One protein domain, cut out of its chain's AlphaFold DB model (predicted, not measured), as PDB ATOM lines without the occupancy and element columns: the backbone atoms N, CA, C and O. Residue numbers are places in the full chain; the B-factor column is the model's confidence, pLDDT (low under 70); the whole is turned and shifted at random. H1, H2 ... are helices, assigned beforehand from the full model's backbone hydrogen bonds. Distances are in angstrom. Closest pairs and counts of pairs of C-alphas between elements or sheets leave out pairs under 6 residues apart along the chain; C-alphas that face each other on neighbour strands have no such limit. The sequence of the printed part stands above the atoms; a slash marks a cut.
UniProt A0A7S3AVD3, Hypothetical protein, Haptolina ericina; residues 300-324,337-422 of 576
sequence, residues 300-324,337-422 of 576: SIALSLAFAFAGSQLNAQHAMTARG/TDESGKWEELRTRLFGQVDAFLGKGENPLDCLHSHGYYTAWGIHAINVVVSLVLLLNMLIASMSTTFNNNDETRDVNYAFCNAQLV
ATOM      1  N   SER A 300     -44.444  17.125 -17.260       91.12
ATOM      2  CA  SER A 300     -45.483  17.099 -18.300       91.12
ATOM      3  C   SER A 300     -45.369  15.862 -19.206       91.12
ATOM      4  O   SER A 300     -46.371  15.204 -19.495       91.12
ATOM      5  N   ILE A 301     -44.139  15.481 -19.576       92.06
ATOM      6  CA  ILE A 301     -43.857  14.269 -20.353       92.06
ATOM      7  C   ILE A 301     -44.160  13.024 -19.509       92.06
ATOM      8  O   ILE A 301     -44.876  12.133 -19.968       92.06
ATOM      9  N   ALA A 302     -43.684  12.984 -18.264       90.12
ATOM     10  CA  ALA A 302     -43.903  11.881 -17.335       90.12
ATOM     11  C   ALA A 302     -45.393  11.639 -17.066       90.12
ATOM     12  O   ALA A 302     -45.842  10.499 -17.098       90.12
ATOM     13  N   LEU A 303     -46.177  12.704 -16.883       90.12
ATOM     14  CA  LEU A 303     -47.619  12.621 -16.687       90.12
ATOM     15  C   LEU A 303     -48.304  12.059 -17.937       90.12
ATOM     16  O   LEU A 303     -49.135  11.161 -17.822       90.12
ATOM     17  N   SER A 304     -47.922  12.521 -19.133       91.94
ATOM     18  CA  SER A 304     -48.474  11.992 -20.389       91.94
ATOM     19  C   SER A 304     -48.199  10.490 -20.564       91.94
ATOM     20  O   SER A 304     -49.095   9.734 -20.950       91.94
ATOM     21  N   LEU A 305     -46.996  10.036 -20.195       91.12
ATOM     22  CA  LEU A 305     -46.610   8.626 -20.193       91.12
ATOM     23  C   LEU A 305     -47.381   7.839 -19.129       91.12
ATOM     24  O   LEU A 305     -47.913   6.777 -19.443       91.12
ATOM     25  N   ALA A 306     -47.516   8.372 -17.913       88.19
ATOM     26  CA  ALA A 306     -48.292   7.750 -16.843       88.19
ATOM     27  C   ALA A 306     -49.755   7.534 -17.261       88.19
ATOM     28  O   ALA A 306     -50.287   6.441 -17.081       88.19
ATOM     29  N   PHE A 307     -50.389   8.514 -17.915       89.19
ATOM     30  CA  PHE A 307     -51.735   8.347 -18.478       89.19
ATOM     31  C   PHE A 307     -51.794   7.258 -19.556       89.19
ATOM     32  O   PHE A 307     -52.709   6.430 -19.534       89.19
ATOM     33  N   ALA A 308     -50.824   7.207 -20.473       91.12
ATOM     34  CA  ALA A 308     -50.770   6.175 -21.510       91.12
ATOM     35  C   ALA A 308     -50.581   4.763 -20.917       91.12
ATOM     36  O   ALA A 308     -51.263   3.808 -21.313       91.12
ATOM     37  N   PHE A 309     -49.698   4.617 -19.929       88.00
ATOM     38  CA  PHE A 309     -49.457   3.345 -19.249       88.00
ATOM     39  C   PHE A 309     -50.618   2.937 -18.336       88.00
ATOM     40  O   PHE A 309     -51.003   1.770 -18.335       88.00
ATOM     41  N   ALA A 310     -51.234   3.869 -17.607       84.25
ATOM     42  CA  ALA A 310     -52.418   3.590 -16.793       84.25
ATOM     43  C   ALA A 310     -53.607   3.159 -17.665       84.25
ATOM     44  O   ALA A 310     -54.230   2.133 -17.394       84.25
ATOM     45  N   GLY A 311     -53.868   3.869 -18.768       85.19
ATOM     46  CA  GLY A 311     -54.922   3.510 -19.719       85.19
ATOM     47  C   GLY A 311     -54.695   2.152 -20.394       85.19
ATOM     48  O   GLY A 311     -55.629   1.364 -20.539       85.19
ATOM     49  N   SER A 312     -53.452   1.835 -20.771       86.62
ATOM     50  CA  SER A 312     -53.127   0.525 -21.356       86.62
ATOM     51  C   SER A 312     -53.236  -0.623 -20.345       86.62
ATOM     52  O   SER A 312     -53.726  -1.692 -20.710       86.62
ATOM     53  N   GLN A 313     -52.868  -0.405 -19.079       78.31
ATOM     54  CA  GLN A 313     -53.062  -1.383 -17.999       78.31
ATOM     55  C   GLN A 313     -54.549  -1.644 -17.721       78.31
ATOM     56  O   GLN A 313     -54.944  -2.805 -17.608       78.31
ATOM     57  N   LEU A 314     -55.382  -0.597 -17.684       78.56
ATOM     58  CA  LEU A 314     -56.838  -0.733 -17.540       78.56
ATOM     59  C   LEU A 314     -57.448  -1.544 -18.687       78.56
ATOM     60  O   LEU A 314     -58.206  -2.484 -18.457       78.56
ATOM     61  N   ASN A 315     -57.070  -1.240 -19.930       82.00
ATOM     62  CA  ASN A 315     -57.551  -1.987 -21.093       82.00
ATOM     63  C   ASN A 315     -57.111  -3.456 -21.062       82.00
ATOM     64  O   ASN A 315     -57.909  -4.344 -21.368       82.00
ATOM     65  N   ALA A 316     -55.861  -3.727 -20.673       77.38
ATOM     66  CA  ALA A 316     -55.368  -5.091 -20.517       77.38
ATOM     67  C   ALA A 316     -56.169  -5.852 -19.449       77.38
ATOM     68  O   ALA A 316     -56.527  -7.007 -19.664       77.38
ATOM     69  N   GLN A 317     -56.510  -5.199 -18.336       71.19
ATOM     70  CA  GLN A 317     -57.327  -5.791 -17.281       71.19
ATOM     71  C   GLN A 317     -58.761  -6.070 -17.742       71.19
ATOM     72  O   GLN A 317     -59.235  -7.189 -17.553       71.19
ATOM     73  N   HIS A 318     -59.438  -5.116 -18.390       74.44
ATOM     74  CA  HIS A 318     -60.795  -5.334 -18.905       74.44
ATOM     75  C   HIS A 318     -60.854  -6.466 -19.941       74.44
ATOM     76  O   HIS A 318     -61.800  -7.251 -19.968       74.44
ATOM     77  N   ALA A 319     -59.824  -6.592 -20.783       75.38
ATOM     78  CA  ALA A 319     -59.725  -7.704 -21.722       75.38
ATOM     79  C   ALA A 319     -59.577  -9.064 -21.011       75.38
ATOM     80  O   ALA A 319     -59.981 -10.088 -21.563       75.38
ATOM     81  N   MET A 320     -59.006  -9.091 -19.802       67.88
ATOM     82  CA  MET A 320     -58.822 -10.304 -18.998       67.88
ATOM     83  C   MET A 320     -60.055 -10.644 -18.152       67.88
ATOM     84  O   MET A 320     -60.431 -11.817 -18.098       67.88
ATOM     85  N   THR A 321     -60.741  -9.650 -17.575       67.69
ATOM     86  CA  THR A 321     -62.029  -9.862 -16.887       67.69
ATOM     87  C   THR A 321     -63.090 -10.387 -17.847       67.69
ATOM     88  O   THR A 321     -63.764 -11.365 -17.536       67.69
ATOM     89  N   ALA A 322     -63.170  -9.828 -19.060       68.56
ATOM     90  CA  ALA A 322     -64.102 -10.284 -20.093       68.56
ATOM     91  C   ALA A 322     -63.871 -11.742 -20.541       68.56
ATOM     92  O   ALA A 322     -64.781 -12.372 -21.074       68.56
ATOM     93  N   ARG A 323     -62.668 -12.294 -20.328       66.19
ATOM     94  CA  ARG A 323     -62.327 -13.690 -20.652       66.19
ATOM     95  C   ARG A 323     -62.589 -14.672 -19.502       66.19
ATOM     96  O   ARG A 323     -62.278 -15.847 -19.649       66.19
ATOM     97  N   GLY A 324     -63.142 -14.218 -18.374       58.94
ATOM     98  CA  GLY A 324     -63.467 -15.081 -17.229       58.94
ATOM     99  C   GLY A 324     -62.252 -15.563 -16.427       58.94
ATOM    100  O   GLY A 324     -62.375 -16.488 -15.634       58.94
ATOM    101  N   THR A 337     -62.199  -3.565  -8.251       46.03
ATOM    102  CA  THR A 337     -63.248  -3.003  -9.106       46.03
ATOM    103  C   THR A 337     -64.476  -2.805  -8.224       46.03
ATOM    104  O   THR A 337     -65.398  -3.620  -8.243       46.03
ATOM    105  N   ASP A 338     -64.434  -1.806  -7.351       44.69
ATOM    106  CA  ASP A 338     -65.651  -1.341  -6.706       44.69
ATOM    107  C   ASP A 338     -66.475  -0.619  -7.777       44.69
ATOM    108  O   ASP A 338     -65.898  -0.000  -8.674       44.69
ATOM    109  N   GLU A 339     -67.807  -0.687  -7.718       48.75
ATOM    110  CA  GLU A 339     -68.734  -0.151  -8.741       48.75
ATOM    111  C   GLU A 339     -68.597   1.371  -9.005       48.75
ATOM    112  O   GLU A 339     -69.310   1.953  -9.828       48.75
ATOM    113  N   SER A 340     -67.654   2.033  -8.335       51.62
ATOM    114  CA  SER A 340     -67.156   3.368  -8.638       51.62
ATOM    115  C   SER A 340     -66.656   3.470 -10.088       51.62
ATOM    116  O   SER A 340     -65.819   2.701 -10.549       51.62
ATOM    117  N   GLY A 341     -67.209   4.417 -10.848       63.41
ATOM    118  CA  GLY A 341     -67.012   4.502 -12.297       63.41
ATOM    119  C   GLY A 341     -65.548   4.580 -12.765       63.41
ATOM    120  O   GLY A 341     -64.650   4.939 -12.016       63.41
ATOM    121  N   LYS A 342     -65.331   4.338 -14.068       69.25
ATOM    122  CA  LYS A 342     -64.029   4.261 -14.784       69.25
ATOM    123  C   LYS A 342     -62.955   5.298 -14.406       69.25
ATOM    124  O   LYS A 342     -61.771   5.065 -14.628       69.25
ATOM    125  N   TRP A 343     -63.354   6.465 -13.905       71.12
ATOM    126  CA  TRP A 343     -62.425   7.497 -13.443       71.12
ATOM    127  C   TRP A 343     -61.713   7.102 -12.148       71.12
ATOM    128  O   TRP A 343     -60.519   7.345 -12.013       71.12
ATOM    129  N   GLU A 344     -62.408   6.455 -11.220       72.25
ATOM    130  CA  GLU A 344     -61.850   6.066  -9.929       72.25
ATOM    131  C   GLU A 344     -60.840   4.921 -10.071       72.25
ATOM    132  O   GLU A 344     -59.767   4.948  -9.464       72.25
ATOM    133  N   GLU A 345     -61.114   3.993 -10.993       72.62
ATOM    134  CA  GLU A 345     -60.161   2.971 -11.437       72.62
ATOM    135  C   GLU A 345     -58.916   3.604 -12.086       72.62
ATOM    136  O   GLU A 345     -57.783   3.221 -11.797       72.62
ATOM    137  N   LEU A 346     -59.087   4.622 -12.939       75.56
ATOM    138  CA  LEU A 346     -57.954   5.343 -13.528       75.56
ATOM    139  C   LEU A 346     -57.142   6.100 -12.474       75.56
ATOM    140  O   LEU A 346     -55.910   6.070 -12.518       75.56
ATOM    141  N   ARG A 347     -57.810   6.737 -11.510       76.75
ATOM    142  CA  ARG A 347     -57.184   7.460 -10.399       76.75
ATOM    143  C   ARG A 347     -56.324   6.519  -9.558       76.75
ATOM    144  O   ARG A 347     -55.135   6.777  -9.377       76.75
ATOM    145  N   THR A 348     -56.893   5.412  -9.090       72.75
ATOM    146  CA  THR A 348     -56.166   4.402  -8.301       72.75
ATOM    147  C   THR A 348     -54.997   3.804  -9.076       72.75
ATOM    148  O   THR A 348     -53.937   3.582  -8.493       72.75
ATOM    149  N   ARG A 349     -55.117   3.620 -10.397       74.50
ATOM    150  CA  ARG A 349     -54.000   3.152 -11.236       74.50
ATOM    151  C   ARG A 349     -52.894   4.183 -11.416       74.50
ATOM    152  O   ARG A 349     -51.728   3.818 -11.303       74.50
ATOM    153  N   LEU A 350     -53.229   5.447 -11.659       78.81
ATOM    154  CA  LEU A 350     -52.243   6.526 -11.767       78.81
ATOM    155  C   LEU A 350     -51.451   6.686 -10.466       78.81
ATOM    156  O   LEU A 350     -50.222   6.688 -10.494       78.81
ATOM    157  N   PHE A 351     -52.127   6.750  -9.317       73.75
ATOM    158  CA  PHE A 351     -51.444   6.877  -8.025       73.75
ATOM    159  C   PHE A 351     -50.750   5.581  -7.593       73.75
ATOM    160  O   PHE A 351     -49.657   5.630  -7.037       73.75
ATOM    161  N   GLY A 352     -51.308   4.418  -7.933       71.56
ATOM    162  CA  GLY A 352     -50.657   3.128  -7.714       71.56
ATOM    163  C   GLY A 352     -49.329   2.990  -8.466       71.56
ATOM    164  O   GLY A 352     -48.410   2.350  -7.963       71.56
ATOM    165  N   GLN A 353     -49.182   3.626  -9.635       72.62
ATOM    166  CA  GLN A 353     -47.897   3.692 -10.343       72.62
ATOM    167  C   GLN A 353     -46.863   4.548  -9.603       72.62
ATOM    168  O   GLN A 353     -45.682   4.207  -9.613       72.62
ATOM    169  N   VAL A 354     -47.293   5.624  -8.937       74.06
ATOM    170  CA  VAL A 354     -46.412   6.451  -8.098       74.06
ATOM    171  C   VAL A 354     -45.988   5.687  -6.843       74.06
ATOM    172  O   VAL A 354     -44.817   5.708  -6.478       74.06
ATOM    173  N   ASP A 355     -46.900   4.950  -6.213       71.00
ATOM    174  CA  ASP A 355     -46.563   4.102  -5.066       71.00
ATOM    175  C   ASP A 355     -45.578   2.990  -5.444       71.00
ATOM    176  O   ASP A 355     -44.600   2.760  -4.729       71.00
ATOM    177  N   ALA A 356     -45.788   2.362  -6.606       66.94
ATOM    178  CA  ALA A 356     -44.859   1.384  -7.161       66.94
ATOM    179  C   ALA A 356     -43.484   2.010  -7.456       66.94
ATOM    180  O   ALA A 356     -42.457   1.393  -7.186       66.94
ATOM    181  N   PHE A 357     -43.449   3.255  -7.946       68.31
ATOM    182  CA  PHE A 357     -42.211   4.013  -8.139       68.31
ATOM    183  C   PHE A 357     -41.475   4.284  -6.814       68.31
ATOM    184  O   PHE A 357     -40.250   4.222  -6.767       68.31
ATOM    185  N   LEU A 358     -42.209   4.541  -5.727       69.88
ATOM    186  CA  LEU A 358     -41.651   4.782  -4.390       69.88
ATOM    187  C   LEU A 358     -41.287   3.496  -3.628       69.88
ATOM    188  O   LEU A 358     -40.837   3.583  -2.485       69.88
ATOM    189  N   GLY A 359     -41.493   2.317  -4.224       66.31
ATOM    190  CA  GLY A 359     -41.245   1.027  -3.576       66.31
ATOM    191  C   GLY A 359     -42.180   0.748  -2.394       66.31
ATOM    192  O   GLY A 359     -41.801   0.033  -1.467       66.31
ATOM    193  N   LYS A 360     -43.380   1.345  -2.381       62.34
ATOM    194  CA  LYS A 360     -44.373   1.145  -1.320       62.34
ATOM    195  C   LYS A 360     -45.399   0.086  -1.728       62.34
ATOM    196  O   LYS A 360     -46.139   0.284  -2.689       62.34
ATOM    197  N   GLY A 361     -45.500  -0.976  -0.927       59.56
ATOM    198  CA  GLY A 361     -46.487  -2.055  -1.076       59.56
ATOM    199  C   GLY A 361     -45.889  -3.363  -1.591       59.56
ATOM    200  O   GLY A 361     -44.690  -3.450  -1.851       59.56
ATOM    201  N   GLU A 362     -46.728  -4.393  -1.719       60.03
ATOM    202  CA  GLU A 362     -46.354  -5.612  -2.440       60.03
ATOM    203  C   GLU A 362     -45.982  -5.253  -3.878       60.03
ATOM    204  O   GLU A 362     -46.682  -4.462  -4.516       60.03
ATOM    205  N   ASN A 363     -44.891  -5.822  -4.396       63.69
ATOM    206  CA  ASN A 363     -44.466  -5.573  -5.766       63.69
ATOM    207  C   ASN A 363     -45.603  -5.979  -6.714       63.69
ATOM    208  O   ASN A 363     -45.861  -7.178  -6.878       63.69
ATOM    209  N   PRO A 364     -46.259  -5.029  -7.405       63.69
ATOM    210  CA  PRO A 364     -47.345  -5.370  -8.316       63.69
ATOM    211  C   PRO A 364     -46.855  -6.317  -9.421       63.69
ATOM    212  O   PRO A 364     -47.623  -7.148  -9.901       63.69
ATOM    213  N   LEU A 365     -45.563  -6.251  -9.772       67.88
ATOM    214  CA  LEU A 365     -44.894  -7.186 -10.680       67.88
ATOM    215  C   LEU A 365     -44.930  -8.643 -10.205       67.88
ATOM    216  O   LEU A 365     -45.178  -9.519 -11.032       67.88
ATOM    217  N   ASP A 366     -44.715  -8.913  -8.918       71.88
ATOM    218  CA  ASP A 366     -44.664 -10.281  -8.387       71.88
ATOM    219  C   ASP A 366     -46.066 -10.904  -8.372       71.88
ATOM    220  O   ASP A 366     -46.257 -12.068  -8.741       71.88
ATOM    221  N   CYS A 367     -47.082 -10.093  -8.068       72.62
ATOM    222  CA  CYS A 367     -48.476 -10.516  -8.163       72.62
ATOM    223  C   CYS A 367     -48.918 -10.741  -9.624       72.62
ATOM    224  O   CYS A 367     -49.529 -11.758  -9.944       72.62
ATOM    225  N   LEU A 368     -48.550  -9.852 -10.555       73.06
ATOM    226  CA  LEU A 368     -48.863 -10.007 -11.984       73.06
ATOM    227  C   LEU A 368     -48.172 -11.232 -12.613       73.06
ATOM    228  O   LEU A 368     -48.751 -11.883 -13.484       73.06
ATOM    229  N   HIS A 369     -46.947 -11.546 -12.178       76.94
ATOM    230  CA  HIS A 369     -46.188 -12.698 -12.661       76.94
ATOM    231  C   HIS A 369     -46.741 -14.023 -12.125       76.94
ATOM    232  O   HIS A 369     -46.979 -14.944 -12.907       76.94
ATOM    233  N   SER A 370     -47.001 -14.106 -10.815       75.12
ATOM    234  CA  SER A 370     -47.509 -15.323 -10.156       75.12
ATOM    235  C   SER A 370     -48.863 -15.789 -10.699       75.12
ATOM    236  O   SER A 370     -49.115 -16.990 -10.756       75.12
ATOM    237  N   HIS A 371     -49.692 -14.861 -11.179       69.50
ATOM    238  CA  HIS A 371     -51.016 -15.161 -11.729       69.50
ATOM    239  C   HIS A 371     -51.045 -15.302 -13.264       69.50
ATOM    240  O   HIS A 371     -52.112 -15.463 -13.854       69.50
ATOM    241  N   GLY A 372     -49.886 -15.272 -13.937       69.50
ATOM    242  CA  GLY A 372     -49.783 -15.522 -15.381       69.50
ATOM    243  C   GLY A 372     -50.273 -14.376 -16.278       69.50
ATOM    244  O   GLY A 372     -50.551 -14.589 -17.461       69.50
ATOM    245  N   TYR A 373     -50.359 -13.148 -15.760       76.81
ATOM    246  CA  TYR A 373     -50.837 -11.973 -16.497       76.81
ATOM    247  C   TYR A 373     -49.719 -11.294 -17.302       76.81
ATOM    248  O   TYR A 373     -49.414 -10.114 -17.117       76.81
ATOM    249  N   TYR A 374     -49.105 -12.031 -18.231       79.69
ATOM    250  CA  TYR A 374     -47.880 -11.611 -18.925       79.69
ATOM    251  C   TYR A 374     -47.991 -10.285 -19.698       79.69
ATOM    252  O   TYR A 374     -47.013  -9.544 -19.778       79.69
ATOM    253  N   THR A 375     -49.161  -9.947 -20.253       81.75
ATOM    254  CA  THR A 375     -49.360  -8.685 -20.992       81.75
ATOM    255  C   THR A 375     -49.384  -7.472 -20.065       81.75
ATOM    256  O   THR A 375     -48.660  -6.508 -20.302       81.75
ATOM    257  N   ALA A 376     -50.171  -7.520 -18.986       77.56
ATOM    258  CA  ALA A 376     -50.222  -6.453 -17.987       77.56
ATOM    259  C   ALA A 376     -48.899  -6.341 -17.212       77.56
ATOM    260  O   ALA A 376     -48.419  -5.231 -16.980       77.56
ATOM    261  N   TRP A 377     -48.273  -7.481 -16.903       82.19
ATOM    262  CA  TRP A 377     -46.925  -7.548 -16.345       82.19
ATOM    263  C   TRP A 377     -45.905  -6.845 -17.250       82.19
ATOM    264  O   TRP A 377     -45.184  -5.964 -16.790       82.19
ATOM    265  N   GLY A 378     -45.890  -7.167 -18.549       85.31
ATOM    266  CA  GLY A 378     -44.960  -6.577 -19.514       85.31
ATOM    267  C   GLY A 378     -45.145  -5.067 -19.674       85.31
ATOM    268  O   GLY A 378     -44.166  -4.325 -19.661       85.31
ATOM    269  N   ILE A 379     -46.393  -4.588 -19.753       86.69
ATOM    270  CA  ILE A 379     -46.699  -3.148 -19.819       86.69
ATOM    271  C   ILE A 379     -46.215  -2.432 -18.550       86.69
ATOM    272  O   ILE A 379     -45.639  -1.347 -18.637       86.69
ATOM    273  N   HIS A 380     -46.421  -3.028 -17.374       81.56
ATOM    274  CA  HIS A 380     -45.962  -2.452 -16.112       81.56
ATOM    275  C   HIS A 380     -44.429  -2.450 -15.999       81.56
ATOM    276  O   HIS A 380     -43.851  -1.433 -15.623       81.56
ATOM    277  N   ALA A 381     -43.758  -3.533 -16.398       84.12
ATOM    278  CA  ALA A 381     -42.299  -3.615 -16.428       84.12
ATOM    279  C   ALA A 381     -41.683  -2.555 -17.356       84.12
ATOM    280  O   ALA A 381     -40.748  -1.857 -16.967       84.12
ATOM    281  N   ILE A 382     -42.247  -2.373 -18.559       90.00
ATOM    282  CA  ILE A 382     -41.815  -1.326 -19.496       90.00
ATOM    283  C   ILE A 382     -42.027   0.062 -18.885       90.00
ATOM    284  O   ILE A 382     -41.128   0.894 -18.969       90.00
ATOM    285  N   ASN A 383     -43.170   0.308 -18.235       86.50
ATOM    286  CA  ASN A 383     -43.435   1.583 -17.572       86.50
ATOM    287  C   ASN A 383     -42.373   1.908 -16.509       86.50
ATOM    288  O   ASN A 383     -41.864   3.027 -16.480       86.50
ATOM    289  N   VAL A 384     -42.001   0.934 -15.671       84.44
ATOM    290  CA  VAL A 384     -40.964   1.120 -14.644       84.44
ATOM    291  C   VAL A 384     -39.609   1.423 -15.284       84.44
ATOM    292  O   VAL A 384     -38.953   2.376 -14.875       84.44
ATOM    293  N   VAL A 385     -39.203   0.684 -16.321       88.44
ATOM    294  CA  VAL A 385     -37.930   0.939 -17.020       88.44
ATOM    295  C   VAL A 385     -37.922   2.328 -17.663       88.44
ATOM    296  O   VAL A 385     -36.976   3.088 -17.473       88.44
ATOM    297  N   VAL A 386     -38.978   2.699 -18.389       90.56
ATOM    298  CA  VAL A 386     -39.068   4.011 -19.045       90.56
ATOM    299  C   VAL A 386     -39.094   5.141 -18.011       90.56
ATOM    300  O   VAL A 386     -38.356   6.113 -18.143       90.56
ATOM    301  N   SER A 387     -39.891   5.016 -16.955       86.50
ATOM    302  CA  SER A 387     -40.057   6.087 -15.969       86.50
ATOM    303  C   SER A 387     -38.847   6.228 -15.041       86.50
ATOM    304  O   SER A 387     -38.358   7.335 -14.826       86.50
ATOM    305  N   LEU A 388     -38.313   5.123 -14.518       83.81
ATOM    306  CA  LEU A 388     -37.204   5.147 -13.562       83.81
ATOM    307  C   LEU A 388     -35.842   5.269 -14.249       83.81
ATOM    308  O   LEU A 388     -34.991   6.013 -13.783       83.81
ATOM    309  N   VAL A 389     -35.602   4.536 -15.339       88.75
ATOM    310  CA  VAL A 389     -34.272   4.513 -15.968       88.75
ATOM    311  C   VAL A 389     -34.139   5.623 -16.996       88.75
ATOM    312  O   VAL A 389     -33.090   6.250 -17.076       88.75
ATOM    313  N   LEU A 390     -35.171   5.889 -17.799       91.19
ATOM    314  CA  LEU A 390     -35.055   6.880 -18.868       91.19
ATOM    315  C   LEU A 390     -35.430   8.287 -18.387       91.19
ATOM    316  O   LEU A 390     -34.593   9.186 -18.468       91.19
ATOM    317  N   LEU A 391     -36.636   8.490 -17.847       91.38
ATOM    318  CA  LEU A 391     -37.089   9.836 -17.466       91.38
ATOM    319  C   LEU A 391     -36.300  10.421 -16.291       91.38
ATOM    320  O   LEU A 391     -35.928  11.590 -16.349       91.38
ATOM    321  N   LEU A 392     -35.996   9.632 -15.254       90.75
ATOM    322  CA  LEU A 392     -35.214  10.128 -14.114       90.75
ATOM    323  C   LEU A 392     -33.783  10.506 -14.523       90.75
ATOM    324  O   LEU A 392     -33.293  11.563 -14.129       90.75
ATOM    325  N   ASN A 393     -33.126   9.694 -15.357       93.50
ATOM    326  CA  ASN A 393     -31.782  10.013 -15.844       93.50
ATOM    327  C   ASN A 393     -31.785  11.249 -16.751       93.50
ATOM    328  O   ASN A 393     -30.880  12.077 -16.655       93.50
ATOM    329  N   MET A 394     -32.816  11.418 -17.586       93.06
ATOM    330  CA  MET A 394     -32.989  12.648 -18.362       93.06
ATOM    331  C   MET A 394     -33.251  13.865 -17.467       93.06
ATOM    332  O   MET A 394     -32.709  14.930 -17.744       93.06
ATOM    333  N   LEU A 395     -34.012  13.715 -16.375       92.88
ATOM    334  CA  LEU A 395     -34.237  14.783 -15.393       92.88
ATOM    335  C   LEU A 395     -32.934  15.238 -14.747       92.88
ATOM    336  O   LEU A 395     -32.647  16.433 -14.738       92.88
ATOM    337  N   ILE A 396     -32.128  14.289 -14.270       93.06
ATOM    338  CA  ILE A 396     -30.828  14.574 -13.656       93.06
ATOM    339  C   ILE A 396     -29.890  15.246 -14.671       93.06
ATOM    340  O   ILE A 396     -29.242  16.241 -14.346       93.06
ATOM    341  N   ALA A 397     -29.846  14.752 -15.912       94.94
ATOM    342  CA  ALA A 397     -29.001  15.321 -16.961       94.94
ATOM    343  C   ALA A 397     -29.426  16.744 -17.370       94.94
ATOM    344  O   ALA A 397     -28.568  17.620 -17.515       94.94
ATOM    345  N   SER A 398     -30.733  16.995 -17.520       93.56
ATOM    346  CA  SER A 398     -31.262  18.331 -17.836       93.56
ATOM    347  C   SER A 398     -30.927  19.308 -16.715       93.56
ATOM    348  O   SER A 398     -30.315  20.342 -16.965       93.56
ATOM    349  N   MET A 399     -31.200  18.911 -15.467       93.81
ATOM    350  CA  MET A 399     -30.857  19.697 -14.286       93.81
ATOM    351  C   MET A 399     -29.365  20.037 -14.225       93.81
ATOM    352  O   MET A 399     -29.000  21.192 -14.020       93.81
ATOM    353  N   SER A 400     -28.481  19.060 -14.445       94.56
ATOM    354  CA  SER A 400     -27.036  19.311 -14.431       94.56
ATOM    355  C   SER A 400     -26.609  20.303 -15.514       94.56
ATOM    356  O   SER A 400     -25.713  21.111 -15.280       94.56
ATOM    357  N   THR A 401     -27.232  20.250 -16.691       93.94
ATOM    358  CA  THR A 401     -26.918  21.156 -17.802       93.94
ATOM    359  C   THR A 401     -27.373  22.581 -17.490       93.94
ATOM    360  O   THR A 401     -26.596  23.520 -17.637       93.94
ATOM    361  N   THR A 402     -28.600  22.749 -16.995       92.88
ATOM    362  CA  THR A 402     -29.148  24.056 -16.604       92.88
ATOM    363  C   THR A 402     -28.380  24.672 -15.440       92.88
ATOM    364  O   THR A 402     -28.145  25.880 -15.441       92.88
ATOM    365  N   PHE A 403     -27.943  23.854 -14.479       93.81
ATOM    366  CA  PHE A 403     -27.089  24.309 -13.387       93.81
ATOM    367  C   PHE A 403     -25.769  24.870 -13.924       93.81
ATOM    368  O   PHE A 403     -25.448  26.024 -13.660       93.81
ATOM    369  N   ASN A 404     -25.052  24.100 -14.752       93.81
ATOM    370  CA  ASN A 404     -23.762  24.516 -15.310       93.81
ATOM    371  C   ASN A 404     -23.876  25.772 -16.187       93.81
ATOM    372  O   ASN A 404     -23.031  26.655 -16.102       93.81
ATOM    373  N   ASN A 405     -24.929  25.873 -17.006       92.94
ATOM    374  CA  ASN A 405     -25.123  27.016 -17.902       92.94
ATOM    375  C   ASN A 405     -25.400  28.325 -17.153       92.94
ATOM    376  O   ASN A 405     -25.074  29.398 -17.657       92.94
ATOM    377  N   ASN A 406     -26.024  28.250 -15.978       91.88
ATOM    378  CA  ASN A 406     -26.429  29.439 -15.238       91.88
ATOM    379  C   ASN A 406     -25.521  29.744 -14.036       91.88
ATOM    380  O   ASN A 406     -25.667  30.816 -13.453       91.88
ATOM    381  N   ASP A 407     -24.604  28.854 -13.639       93.44
ATOM    382  CA  ASP A 407     -23.789  29.030 -12.424       93.44
ATOM    383  C   ASP A 407     -22.961  30.326 -12.473       93.44
ATOM    384  O   ASP A 407     -22.956  31.089 -11.508       93.44
ATOM    385  N   GLU A 408     -22.384  30.652 -13.636       91.69
ATOM    386  CA  GLU A 408     -21.595  31.878 -13.840       91.69
ATOM    387  C   GLU A 408     -22.423  33.168 -13.709       91.69
ATOM    388  O   GLU A 408     -21.909  34.205 -13.289       91.69
ATOM    389  N   THR A 409     -23.713  33.126 -14.056       92.94
ATOM    390  CA  THR A 409     -24.604  34.303 -14.019       92.94
ATOM    391  C   THR A 409     -25.497  34.341 -12.782       92.94
ATOM    392  O   THR A 409     -26.215  35.322 -12.561       92.94
ATOM    393  N   ARG A 410     -25.434  33.304 -11.938       92.69
ATOM    394  CA  ARG A 410     -26.313  33.115 -10.783       92.69
ATOM    395  C   ARG A 410     -26.319  34.307  -9.854       92.69
ATOM    396  O   ARG A 410     -27.386  34.781  -9.485       92.69
ATOM    397  N   ASP A 411     -25.137  34.767  -9.468       92.31
ATOM    398  CA  ASP A 411     -24.993  35.770  -8.420       92.31
ATOM    399  C   ASP A 411     -25.488  37.139  -8.903       92.31
ATOM    400  O   ASP A 411     -26.112  37.878  -8.143       92.31
ATOM    401  N   VAL A 412     -25.294  37.444 -10.192       92.81
ATOM    402  CA  VAL A 412     -25.806  38.666 -10.831       92.81
ATOM    403  C   VAL A 412     -27.331  38.630 -10.920       92.81
ATOM    404  O   VAL A 412     -27.997  39.586 -10.520       92.81
ATOM    405  N   ASN A 413     -27.894  37.517 -11.392       92.00
ATOM    406  CA  ASN A 413     -29.342  37.352 -11.513       92.00
ATOM    407  C   ASN A 413     -30.027  37.347 -10.141       92.00
ATOM    408  O   ASN A 413     -31.046  38.011  -9.946       92.00
ATOM    409  N   TYR A 414     -29.426  36.671  -9.164       93.56
ATOM    410  CA  TYR A 414     -29.858  36.705  -7.774       93.56
ATOM    411  C   TYR A 414     -29.829  38.131  -7.211       93.56
ATOM    412  O   TYR A 414     -30.815  38.567  -6.622       93.56
ATOM    413  N   ALA A 415     -28.746  38.888  -7.417       92.06
ATOM    414  CA  ALA A 415     -28.650  40.265  -6.940       92.06
ATOM    415  C   ALA A 415     -29.733  41.167  -7.553       92.06
ATOM    416  O   ALA A 415     -30.310  41.996  -6.848       92.06
ATOM    417  N   PHE A 416     -30.049  40.977  -8.838       91.38
ATOM    418  CA  PHE A 416     -31.136  41.684  -9.511       91.38
ATOM    419  C   PHE A 416     -32.499  41.365  -8.885       91.38
ATOM    420  O   PHE A 416     -33.234  42.275  -8.499       91.38
ATOM    421  N   CYS A 417     -32.823  40.086  -8.718       88.06
ATOM    422  CA  CYS A 417     -34.080  39.678  -8.101       88.06
ATOM    423  C   CYS A 417     -34.167  40.078  -6.617       88.06
ATOM    424  O   CYS A 417     -35.225  40.489  -6.148       88.06
ATOM    425  N   ASN A 418     -33.060  40.034  -5.872       89.56
ATOM    426  CA  ASN A 418     -33.011  40.515  -4.492       89.56
ATOM    427  C   ASN A 418     -33.249  42.031  -4.425       89.56
ATOM    428  O   ASN A 418     -33.991  42.506  -3.570       89.56
ATOM    429  N   ALA A 419     -32.691  42.805  -5.361       89.44
ATOM    430  CA  ALA A 419     -32.970  44.236  -5.457       89.44
ATOM    431  C   ALA A 419     -34.456  44.512  -5.743       89.44
ATOM    432  O   ALA A 419     -35.031  45.409  -5.125       89.44
ATOM    433  N   GLN A 420     -35.093  43.716  -6.608       85.81
ATOM    434  CA  GLN A 420     -36.537  43.796  -6.849       85.81
ATOM    435  C   GLN A 420     -37.354  43.465  -5.595       85.81
ATOM    436  O   GLN A 420     -38.303  44.185  -5.290       85.81
ATOM    437  N   LEU A 421     -36.967  42.437  -4.834       84.94
ATOM    438  CA  LEU A 421     -37.624  42.069  -3.577       84.94
ATOM    439  C   LEU A 421     -37.479  43.165  -2.510       84.94
ATOM    440  O   LEU A 421     -38.430  43.510  -1.813       84.94
ATOM    441  N   VAL A 422     -36.291  43.751  -2.380       86.81
ATOM    442  CA  VAL A 422     -36.054  44.868  -1.455       86.81
ATOM    443  C   VAL A 422     -36.847  46.103  -1.882       86.81
ATOM    444  O   VAL A 422     -37.355  46.833  -1.029       86.81
TER     445      VAL A 422
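AT A GLANCE: This is residues 300 to 324 and 337 to 422 of the 576 residues of the protein "Hypothetical protein" of Haptolina ericina (UniProt A0A7S3AVD3). One long helix, H4, makes the axis; H1 lies side by side with its first half, running the opposite way, H2 crosses H1, and H3 folds back on the beginning of H4. The rest of H4 sticks out from this body as an arm, residues 393 to 422, with H5 turned off at a corner at its end. The printed part has 111 residues with five named helices, H1 to H5 in order, and no named strand: all helix. It is extended, with a radius of gyration of the C-alphas of 20.5 A and spans of 67 by 28 by 22 A, the arm making the length.

HOW THE PARTS SIT: H1, residues 300 to 321, touches H4, residues 374 to 407, at a shallow tilt of 4 degrees, opposite ways; the closest C-alphas, of Gln 313 and Ala 376, are 5.8 A apart. H2, residues 342 to 357, touches residues 306 to 314 of H1 alone, at a steep tilt of 63 degrees, the closest C-alphas being those of Ala 310 and Arg 349, 5.8 A. H2 and H4 are close but not clearly touching, with C-alphas 357 and 384 closest at 7.2 A. H3, residues 364 to 370, forms a helical hairpin with H4, at 29 degrees; the closest C-alphas, of Leu 368 and Trp 377, are 5.4 A apart. H5, residues 410 to 422, and H4 meet only through their link. Every O i to N i+4 pair is within hydrogen-bond range in H1, H2, H3 and H5, and 27 of 30 in H4.

IN THESE COORDINATES: H1 begins at C-alpha 300 (-45.483, 17.099, -18.300) and is 31.7 A long. H2 measures 22.8 A, H3 10.1 A and H4 47.7 A. H5, 17.9 A, ends at C-alpha 422 (-36.054, 44.868, -1.455).

THE WHOLE: Residues 325 to 336 are not printed, and C-alphas 324 and 337 are 14.6 A apart across this cut. No link printed whole is long. The mean pLDDT of the printed part is 80.5; residues 320 to 324, 337 to 342, 356 to 365 and 371 to 372 are under 70.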